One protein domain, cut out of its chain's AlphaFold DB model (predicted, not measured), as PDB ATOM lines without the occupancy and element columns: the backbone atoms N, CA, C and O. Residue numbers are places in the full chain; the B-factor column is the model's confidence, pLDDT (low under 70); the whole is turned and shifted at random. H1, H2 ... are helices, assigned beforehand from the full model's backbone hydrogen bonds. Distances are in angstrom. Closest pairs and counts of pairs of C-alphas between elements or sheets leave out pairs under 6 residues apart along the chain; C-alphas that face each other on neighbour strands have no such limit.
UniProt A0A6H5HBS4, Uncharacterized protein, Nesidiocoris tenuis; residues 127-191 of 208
ATOM      1  N   VAL A 127     199.061 207.893 160.242       90.00
ATOM      2  CA  VAL A 127     199.015 206.838 159.217       90.00
ATOM      3  C   VAL A 127     199.111 205.451 159.854       90.00
ATOM      4  O   VAL A 127     198.305 204.578 159.542       90.00
ATOM      5  N   ARG A 128     200.052 205.251 160.788       89.56
ATOM      6  CA  ARG A 128     200.205 203.985 161.518       89.56
ATOM      7  C   ARG A 128     198.922 203.596 162.250       89.56
ATOM      8  O   ARG A 128     198.555 202.426 162.228       89.56
ATOM      9  N   GLN A 129     198.253 204.554 162.884       88.31
ATOM     10  CA  GLN A 129     197.008 204.315 163.605       88.31
ATOM     11  C   GLN A 129     195.880 203.874 162.666       88.31
ATOM     12  O   GLN A 129     195.227 202.877 162.952       88.31
ATOM     13  N   ILE A 130     195.714 204.537 161.516       86.56
ATOM     14  CA  ILE A 130     194.707 204.146 160.514       86.56
ATOM     15  C   ILE A 130     194.948 202.720 160.010       86.56
ATOM     16  O   ILE A 130     194.012 201.927 159.927       86.56
ATOM     17  N   ILE A 131     196.206 202.379 159.707       85.19
ATOM     18  CA  ILE A 131     196.575 201.028 159.259       85.19
ATOM     19  C   ILE A 131     196.267 200.003 160.354       85.19
ATOM     20  O   ILE A 131     195.675 198.966 160.066       85.19
ATOM     21  N   LYS A 132     196.632 200.301 161.607       85.31
ATOM     22  CA  LYS A 132     196.405 199.416 162.759       85.31
ATOM     23  C   LYS A 132     194.918 199.164 163.012       85.31
ATOM     24  O   LYS A 132     194.536 198.038 163.300       85.31
ATOM     25  N   GLU A 133     194.094 200.202 162.926       82.12
ATOM     26  CA  GLU A 133     192.646 200.115 163.150       82.12
ATOM     27  C   GLU A 133     191.886 199.560 161.935       82.12
ATOM     28  O   GLU A 133     190.686 199.317 162.030       82.12
ATOM     29  N   ASN A 134     192.556 199.383 160.788       73.88
ATOM     30  CA  ASN A 134     191.936 199.050 159.506       73.88
ATOM     31  C   ASN A 134     190.754 199.985 159.156       73.88
ATOM     32  O   ASN A 134     189.793 199.588 158.496       73.88
ATOM     33  N   SER A 135     190.814 201.250 159.586       71.00
ATOM     34  CA  SER A 135     189.725 202.231 159.478       71.00
ATOM     35  C   SER A 135     189.669 202.916 158.103       71.00
ATOM     36  O   SER A 135     189.393 204.112 157.980       71.00
ATOM     37  N   PHE A 136     189.931 202.155 157.036       73.38
ATOM     38  CA  PHE A 136     189.945 202.652 155.662       73.38
ATOM     39  C   PHE A 136     188.520 202.881 155.151       73.38
ATOM     40  O   PHE A 136     187.853 201.953 154.693       73.38
ATOM     41  N   ILE A 137     188.071 204.135 155.145       77.19
ATOM     42  CA  ILE A 137     186.872 204.521 154.397       77.19
ATOM     43  C   ILE A 137     187.276 204.621 152.927       77.19
ATOM     44  O   ILE A 137     188.143 205.418 152.560       77.19
ATOM     45  N   ARG A 138     186.681 203.787 152.075       79.19
ATOM     46  CA  ARG A 138     186.975 203.772 150.638       79.19
ATOM     47  C   ARG A 138     185.925 204.570 149.869       79.19
ATOM     48  O   ARG A 138     184.748 204.490 150.215       79.19
ATOM     49  N   PRO A 139     186.328 205.309 148.823       78.00
ATOM     50  CA  PRO A 139     185.370 205.911 147.909       78.00
ATOM     51  C   PRO A 139     184.617 204.785 147.194       78.00
ATOM     52  O   PRO A 139     185.234 203.841 146.697       78.00
ATOM     53  N   GLN A 140     183.291 204.872 147.184       78.38
ATOM     54  CA  GLN A 140     182.426 203.950 146.461       78.38
ATOM     55  C   GLN A 140     181.908 204.676 145.221       78.38
ATOM     56  O   GLN A 140     181.070 205.567 145.331       78.38
ATOM     57  N   HIS A 141     182.454 204.321 144.063       74.19
ATOM     58  CA  HIS A 141     181.959 204.747 142.760       74.19
ATOM     59  C   HIS A 141     181.899 203.530 141.841       74.19
ATOM     60  O   HIS A 141     182.772 202.662 141.904       74.19
ATOM     61  N   ASP A 142     180.868 203.489 141.008       77.75
ATOM     62  CA  ASP A 142     180.746 202.549 139.903       77.75
ATOM     63  C   ASP A 142     180.642 203.371 138.606       77.75
ATOM     64  O   ASP A 142     179.736 204.207 138.517       77.75
ATOM     65  N   PRO A 143     181.583 203.241 137.648       80.81
ATOM     66  CA  PRO A 143     182.781 202.389 137.658       80.81
ATOM     67  C   PRO A 143     183.871 202.871 138.638       80.81
ATOM     68  O   PRO A 143     183.891 204.045 139.031       80.81
ATOM     69  N   PRO A 144     184.824 201.998 139.028       74.94
ATOM     70  CA  PRO A 144     185.898 202.384 139.929       74.94
ATOM     71  C   PRO A 144     186.792 203.446 139.289       74.94
ATOM     72  O   PRO A 144     187.392 203.248 138.234       74.94
ATOM     73  N   THR A 145     186.918 204.588 139.960       82.12
ATOM     74  CA  THR A 145     187.763 205.687 139.478       82.12
ATOM     75  C   THR A 145     189.249 205.380 139.686       82.12
ATOM     76  O   THR A 145     189.628 204.580 140.546       82.12
ATOM     77  N   ARG A 146     190.134 206.084 138.962       77.06
ATOM     78  CA  ARG A 146     191.601 205.999 139.143       77.06
ATOM     79  C   ARG A 146     192.027 206.162 140.613       77.06
ATOM     80  O   ARG A 146     192.952 205.497 141.070       77.06
ATOM     81  N   PHE A 147     191.322 207.006 141.363       80.56
ATOM     82  CA  PHE A 147     191.546 207.229 142.792       80.56
ATOM     83  C   PHE A 147     191.246 205.975 143.638       80.56
ATOM     84  O   PHE A 147     192.006 205.622 144.539       80.56
ATOM     85  N   GLN A 148     190.183 205.241 143.304       77.12
ATOM     86  CA  GLN A 148     189.837 203.972 143.945       77.12
ATOM     87  C   GLN A 148     190.789 202.835 143.543       77.12
ATOM     88  O   GLN A 148     191.153 202.017 144.393       77.12
ATOM     89  N   TYR A 149     191.223 202.801 142.276       78.81
ATOM     90  CA  TYR A 149     192.171 201.807 141.760       78.81
ATOM     91  C   TYR A 149     193.470 201.787 142.576       78.81
ATOM     92  O   TYR A 149     193.883 200.737 143.071       78.81
ATOM     93  N   PHE A 150     194.046 202.964 142.835       78.06
ATOM     94  CA  PHE A 150     195.264 203.095 143.636       78.06
ATOM     95  C   PHE A 150     195.072 202.854 145.136       78.06
ATOM     96  O   PHE A 150     196.039 202.891 145.888       78.06
ATOM     97  N   GLY A 151     193.851 202.568 145.592       79.38
ATOM     98  CA  GLY A 151     193.576 202.273 146.993       79.38
ATOM     99  C   GLY A 151     193.573 203.500 147.901       79.38
ATOM    100  O   GLY A 151     193.690 203.327 149.114       79.38
ATOM    101  N   SER A 152     193.420 204.704 147.342       84.69
ATOM    102  CA  SER A 152     193.292 205.940 148.111       84.69
ATOM    103  C   SER A 152     192.043 205.925 149.003       84.69
ATOM    104  O   SER A 152     191.031 205.284 148.703       84.69
ATOM    105  N   MET A 153     192.122 206.628 150.131       85.19
ATOM    106  CA  MET A 153     191.042 206.746 151.106       85.19
ATOM    107  C   MET A 153     190.102 207.903 150.783       85.19
ATOM    108  O   MET A 153     190.536 208.979 150.364       85.19
ATOM    109  N   ALA A 154     188.816 207.707 151.057       86.81
ATOM    110  CA  ALA A 154     187.842 208.783 151.067       86.81
ATOM    111  C   ALA A 154     188.069 209.677 152.290       86.81
ATOM    112  O   ALA A 154     188.249 209.201 153.412       86.81
ATOM    113  N   LEU A 155     188.045 210.988 152.068       87.25
ATOM    114  CA  LEU A 155     188.138 211.967 153.142       87.25
ATOM    115  C   LEU A 155     186.739 212.215 153.721       87.25
ATOM    116  O   LEU A 155     185.803 212.448 152.949       87.25
ATOM    117  N   PRO A 156     186.567 212.212 155.056       84.94
ATOM    118  CA  PRO A 156     185.305 212.624 155.650       84.94
ATOM    119  C   PRO A 156     185.038 214.100 155.326       84.94
ATOM    120  O   PRO A 156     185.958 214.916 155.245       84.94
ATOM    121  N   ARG A 157     183.765 214.461 155.140       85.69
ATOM    122  CA  ARG A 157     183.377 215.859 154.922       85.69
ATOM    123  C   ARG A 157     183.515 216.622 156.240       85.69
ATOM    124  O   ARG A 157     182.756 216.389 157.176       85.69
ATOM    125  N   CYS A 158     184.494 217.521 156.315       86.25
ATOM    126  CA  CYS A 158     184.793 218.309 157.509       86.25
ATOM    127  C   CYS A 158     184.861 219.801 157.156       86.25
ATOM    128  O   CYS A 158     185.785 220.227 156.462       86.25
ATOM    129  N   ALA A 159     183.898 220.587 157.648       86.31
ATOM    130  CA  ALA A 159     183.835 222.034 157.410       86.31
ATOM    131  C   ALA A 159     184.755 222.840 158.343       86.31
ATOM    132  O   ALA A 159     185.247 223.897 157.964       86.31
ATOM    133  N   THR A 160     185.009 222.344 159.558       90.62
ATOM    134  CA  THR A 160     185.787 223.066 160.572       90.62
ATOM    135  C   THR A 160     187.251 222.634 160.590       90.62
ATOM    136  O   THR A 160     187.583 221.471 160.349       90.62
ATOM    137  N   THR A 161     188.143 223.561 160.945       86.75
ATOM    138  CA  THR A 161     189.585 223.301 161.104       86.75
ATOM    139  C   THR A 161     189.864 222.271 162.200       86.75
ATOM    140  O   THR A 161     190.692 221.381 162.015       86.75
ATOM    141  N   ALA A 162     189.117 222.321 163.307       85.12
ATOM    142  CA  ALA A 162     189.192 221.330 164.379       85.12
ATOM    143  C   ALA A 162     188.860 219.910 163.881       85.12
ATOM    144  O   ALA A 162     189.574 218.958 164.196       85.12
ATOM    145  N   ALA A 163     187.825 219.763 163.045       86.06
ATOM    146  CA  ALA A 163     187.475 218.474 162.449       86.06
ATOM    147  C   ALA A 163     188.527 218.002 161.431       86.06
ATOM    148  O   ALA A 163     188.839 216.815 161.384       86.06
ATOM    149  N   GLN A 164     189.130 218.918 160.668       89.50
ATOM    150  CA  GLN A 164     190.224 218.590 159.746       89.50
ATOM    151  C   GLN A 164     191.517 218.186 160.474       89.50
ATOM    152  O   GLN A 164     192.289 217.378 159.958       89.50
ATOM    153  N   ASN A 165     191.750 218.696 161.684       87.62
ATOM    154  CA  ASN A 165     192.889 218.307 162.517       87.62
ATOM    155  C   ASN A 165     192.733 216.929 163.173       87.62
ATOM    156  O   ASN A 165     193.722 216.388 163.676       87.62
ATOM    157  N   ASN A 166     191.530 216.350 163.162       87.69
ATOM    158  CA  ASN A 166     191.290 214.997 163.651       87.69
ATOM    159  C   ASN A 166     192.135 213.980 162.864       87.69
ATOM    160  O   ASN A 166     192.241 214.070 161.638       87.69
ATOM    161  N   TYR A 167     192.695 212.978 163.552       87.12
ATOM    162  CA  TYR A 167     193.550 211.958 162.936       87.12
ATOM    163  C   TYR A 167     192.871 211.214 161.777       87.12
ATOM    164  O   TYR A 167     193.565 210.803 160.853       87.12
ATOM    165  N   ARG A 168     191.536 211.081 161.778       86.44
ATOM    166  CA  ARG A 168     190.788 210.433 160.689       86.44
ATOM    167  C   ARG A 168     190.870 211.225 159.392       86.44
ATOM    168  O   ARG A 168     191.204 210.664 158.357       86.44
ATOM    169  N   TYR A 169     190.612 212.532 159.449       90.31
ATOM    170  CA  TYR A 169     190.732 213.396 158.274       90.31
ATOM    171  C   TYR A 169     192.204 213.616 157.916       90.31
ATOM    172  O   TYR A 169     192.622 213.355 156.788       90.31
ATOM    173  N   PHE A 170     193.007 214.070 158.885       90.94
ATOM    174  CA  PHE A 170     194.410 214.410 158.668       90.94
ATOM    175  C   PHE A 170     195.224 213.195 158.218       90.94
ATOM    176  O   PHE A 170     195.979 213.283 157.255       90.94
ATOM    177  N   GLY A 171     195.053 212.049 158.872       90.88
ATOM    178  CA  GLY A 171     195.752 210.818 158.528       90.88
ATOM    179  C   GLY A 171     195.338 210.269 157.164       90.88
ATOM    180  O   GLY A 171     196.217 209.882 156.400       90.88
ATOM    181  N   ALA A 172     194.048 210.314 156.803       89.69
ATOM    182  CA  ALA A 172     193.603 209.923 155.463       89.69
ATOM    183  C   ALA A 172     194.177 210.848 154.378       89.69
ATOM    184  O   ALA A 172     194.651 210.381 153.342       89.69
ATOM    185  N   LYS A 173     194.233 212.158 154.651       92.00
ATOM    186  CA  LYS A 173     194.865 213.144 153.765       92.00
ATOM    187  C   LYS A 173     196.360 212.879 153.586       92.00
ATOM    188  O   LYS A 173     196.853 212.943 152.466       92.00
ATOM    189  N   VAL A 174     197.074 212.567 154.669       92.69
ATOM    190  CA  VAL A 174     198.507 212.234 154.632       92.69
ATOM    191  C   VAL A 174     198.748 210.920 153.890       92.69
ATOM    192  O   VAL A 174     199.655 210.860 153.068       92.69
ATOM    193  N   TYR A 175     197.933 209.894 154.133       91.19
ATOM    194  CA  TYR A 175     198.035 208.601 153.456       91.19
ATOM    195  C   TYR A 175     197.859 208.723 151.942       91.19
ATOM    196  O   TYR A 175     198.623 208.134 151.187       91.19
ATOM    197  N   ASN A 176     196.902 209.537 151.490       90.75
ATOM    198  CA  ASN A 176     196.673 209.775 150.064       90.75
ATOM    199  C   ASN A 176     197.843 210.489 149.367       90.75
ATOM    200  O   ASN A 176     197.941 210.432 148.147       90.75
ATOM    201  N   GLY A 177     198.718 211.158 150.126       90.62
ATOM    202  CA  GLY A 177     199.943 211.771 149.613       90.62
ATOM    203  C   GLY A 177     201.158 210.837 149.595       90.62
ATOM    204  O   GLY A 177     202.247 211.285 149.241       90.62
ATOM    205  N   LEU A 178     201.016 209.575 150.017       90.00
ATOM    206  CA  LEU A 178     202.107 208.601 149.976       90.00
ATOM    207  C   LEU A 178     202.327 208.079 148.545       90.00
ATOM    208  O   LEU A 178     201.382 208.035 147.757       90.00
ATOM    209  N   PRO A 179     203.552 207.633 148.203       89.75
ATOM    210  CA  PRO A 179     203.815 206.996 146.918       89.75
ATOM    211  C   PRO A 179     202.898 205.793 146.685       89.75
ATOM    212  O   PRO A 179     202.703 204.965 147.581       89.75
ATOM    213  N   THR A 180     202.372 205.674 145.468       84.56
ATOM    214  CA  THR A 180     201.433 204.614 145.080       84.56
ATOM    215  C   THR A 180     201.990 203.218 145.357       84.56
ATOM    216  O   THR A 180     201.275 202.374 145.892       84.56
ATOM    217  N   ASP A 181     203.281 202.997 145.107       86.00
ATOM    218  CA  ASP A 181     203.950 201.714 145.353       86.00
ATOM    219  C   ASP A 181     203.880 201.288 146.824       86.00
ATOM    220  O   ASP A 181     203.760 200.104 147.141       86.00
ATOM    221  N   TYR A 182     203.937 202.255 147.744       85.06
ATOM    222  CA  TYR A 182     203.817 201.995 149.174       85.06
ATOM    223  C   TYR A 182     202.366 201.707 149.565       85.06
ATOM    224  O   TYR A 182     202.099 200.768 150.314       85.06
ATOM    225  N   ILE A 183     201.423 202.480 149.021       85.00
ATOM    226  CA  ILE A 183     199.988 202.288 149.254       85.00
ATOM    227  C   ILE A 183     199.566 200.878 148.831       85.00
ATOM    228  O   ILE A 183     198.896 200.196 149.601       85.00
ATOM    229  N   LEU A 184     200.005 200.407 147.661       80.38
ATOM    230  CA  LEU A 184     199.673 199.073 147.154       80.38
ATOM    231  C   LEU A 184     200.221 197.940 148.036       80.38
ATOM    232  O   LEU A 184     199.556 196.917 148.172       80.38
ATOM    233  N   LYS A 185     201.388 198.129 148.667       81.56
ATOM    234  CA  LYS A 185     201.989 197.152 149.595       81.56
ATOM    235  C   LYS A 185     201.303 197.112 150.956       81.56
ATOM    236  O   LYS A 185     201.168 196.050 151.548       81.56
ATOM    237  N   VAL A 186     200.933 198.280 151.480       78.19
ATOM    238  CA  VAL A 186     200.388 198.425 152.841       78.19
ATOM    239  C   VAL A 186     198.881 198.243 152.882       78.19
ATOM    240  O   VAL A 186     198.327 197.905 153.928       78.19
ATOM    241  N   ARG A 187     198.200 198.484 151.759       70.62
ATOM    242  CA  ARG A 187     196.765 198.265 151.632       70.62
ATOM    243  C   ARG A 187     196.452 196.837 152.101       70.62
ATOM    244  O   ARG A 187     196.981 195.896 151.513       70.62
ATOM    245  N   PRO A 188     195.566 196.658 153.099       63.38
ATOM    246  CA  PRO A 188     195.109 195.326 153.457       63.38
ATOM    247  C   PRO A 188     194.509 194.689 152.205       63.38
ATOM    248  O   PRO A 188     193.712 195.332 151.501       63.38
ATOM    249  N   SER A 189     194.930 193.454 151.907       53.88
ATOM    250  CA  SER A 189     194.294 192.633 150.882       53.88
ATOM    251  C   SER A 189     192.793 192.704 151.130       53.88
ATOM    252  O   SER A 189     192.339 192.577 152.268       53.88
ATOM    253  N   GLN A 190     192.016 193.034 150.092       52.66
ATOM    254  CA  GLN A 190     190.565 193.019 150.243       52.66
ATOM    255  C   GLN A 190     190.188 191.668 150.854       52.66
ATOM    256  O   GLN A 190     190.646 190.651 150.321       52.66
ATOM    257  N   PRO A 191     189.399 191.621 151.941       40.25
ATOM    258  CA  PRO A 191     188.819 190.355 152.322       40.25
ATOM    259  C   PRO A 191     188.036 189.877 151.104       40.25
ATOM    260  O   PRO A 191     187.181 190.584 150.560       40.25
TER     261      PRO A 191
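AT A GLANCE: This is residues 127 to 191 of the 208 residues of an uncharacterized protein of Nesidiocoris tenuis (UniProt A0A6H5HBS4). Five short helices are strung along a chain rich in loops: H4, the longest, lies nearest the middle, and H1 packs on it at a steep angle. H3 sits beyond one end of H4, while H5 and H2 lie toward the other end of the domain, and a loop leading into H2 sticks out at residues 141 to 146, of which 146 belongs to H2. The printed part has 65 residues, with five named helices in the order H1, H2, H3, H4, H5 and no named strand; the class is all helix, though named elements hold 32 of the 65 residues, under half. The whole is compact, with a radius of gyration of the C-alphas of 11.9 A and spans of 31 by 26 by 22 A.

IN THESE COORDINATES: H1 takes residues 127 to 133 and is 10.1 A long from first to last C-alpha, beginning at C-alpha 127, (199.015, 206.838, 159.217). H2, residues 146 to 149, measures 5.0 A. H3, residues 161 to 164, measures 4.9 A and begins at C-alpha 161, (189.585, 223.301, 161.104). H4, residues 167 to 176, measures 13.4 A. H5, residues 180 to 186, measures 10.0 A and ends at C-alpha 186, (200.388, 198.425, 152.841).

HOW THE PARTS SIT: H1 and H4 touch, and their closest C-alphas, those of Val 127 and Gly 171, are 5.2 A apart. Their lines stand at a steep tilt of 65 degrees, and they run opposite ways. H1 and H5 are close but not clearly touching, with the closest C-alphas, those of Ile 131 and Val 186, 7.9 A apart; they run the same way at a tilt of 35.1 degrees, only just steep. H2 touches no helix and is apart from H1, H3, H4 and H5. H3 and H4 are close but not clearly touching, the closest C-alphas being those of Gln 164 and Phe 170 at 6.0 A. H4 and H5 are also close but not clearly touching, with the closest C-alphas, those of Tyr 175 and Ile 183, 7.8 A apart, and run opposite ways at a steep tilt of 54 degrees. H3 is apart from H1 and H5. In H1, H4 and H5 every O i to N i+4 pair is within hydrogen-bond range; H2 and H3 are too short for such a pair, and in each the one O i to N i+3 pair is within range.

THE WHOLE: The two C-alphas farthest apart, those of Thr 161 and Pro 191, are 34.1 A apart. The printed part has no cut. The links from H1 to H2, 12 residues, and from H2 to H3, 11 residues, are long, while those from H3 to H4 and from H4 to H5 are tight. The mean pLDDT of the printed part is 82.1, and residues 188 to 191 are under 70.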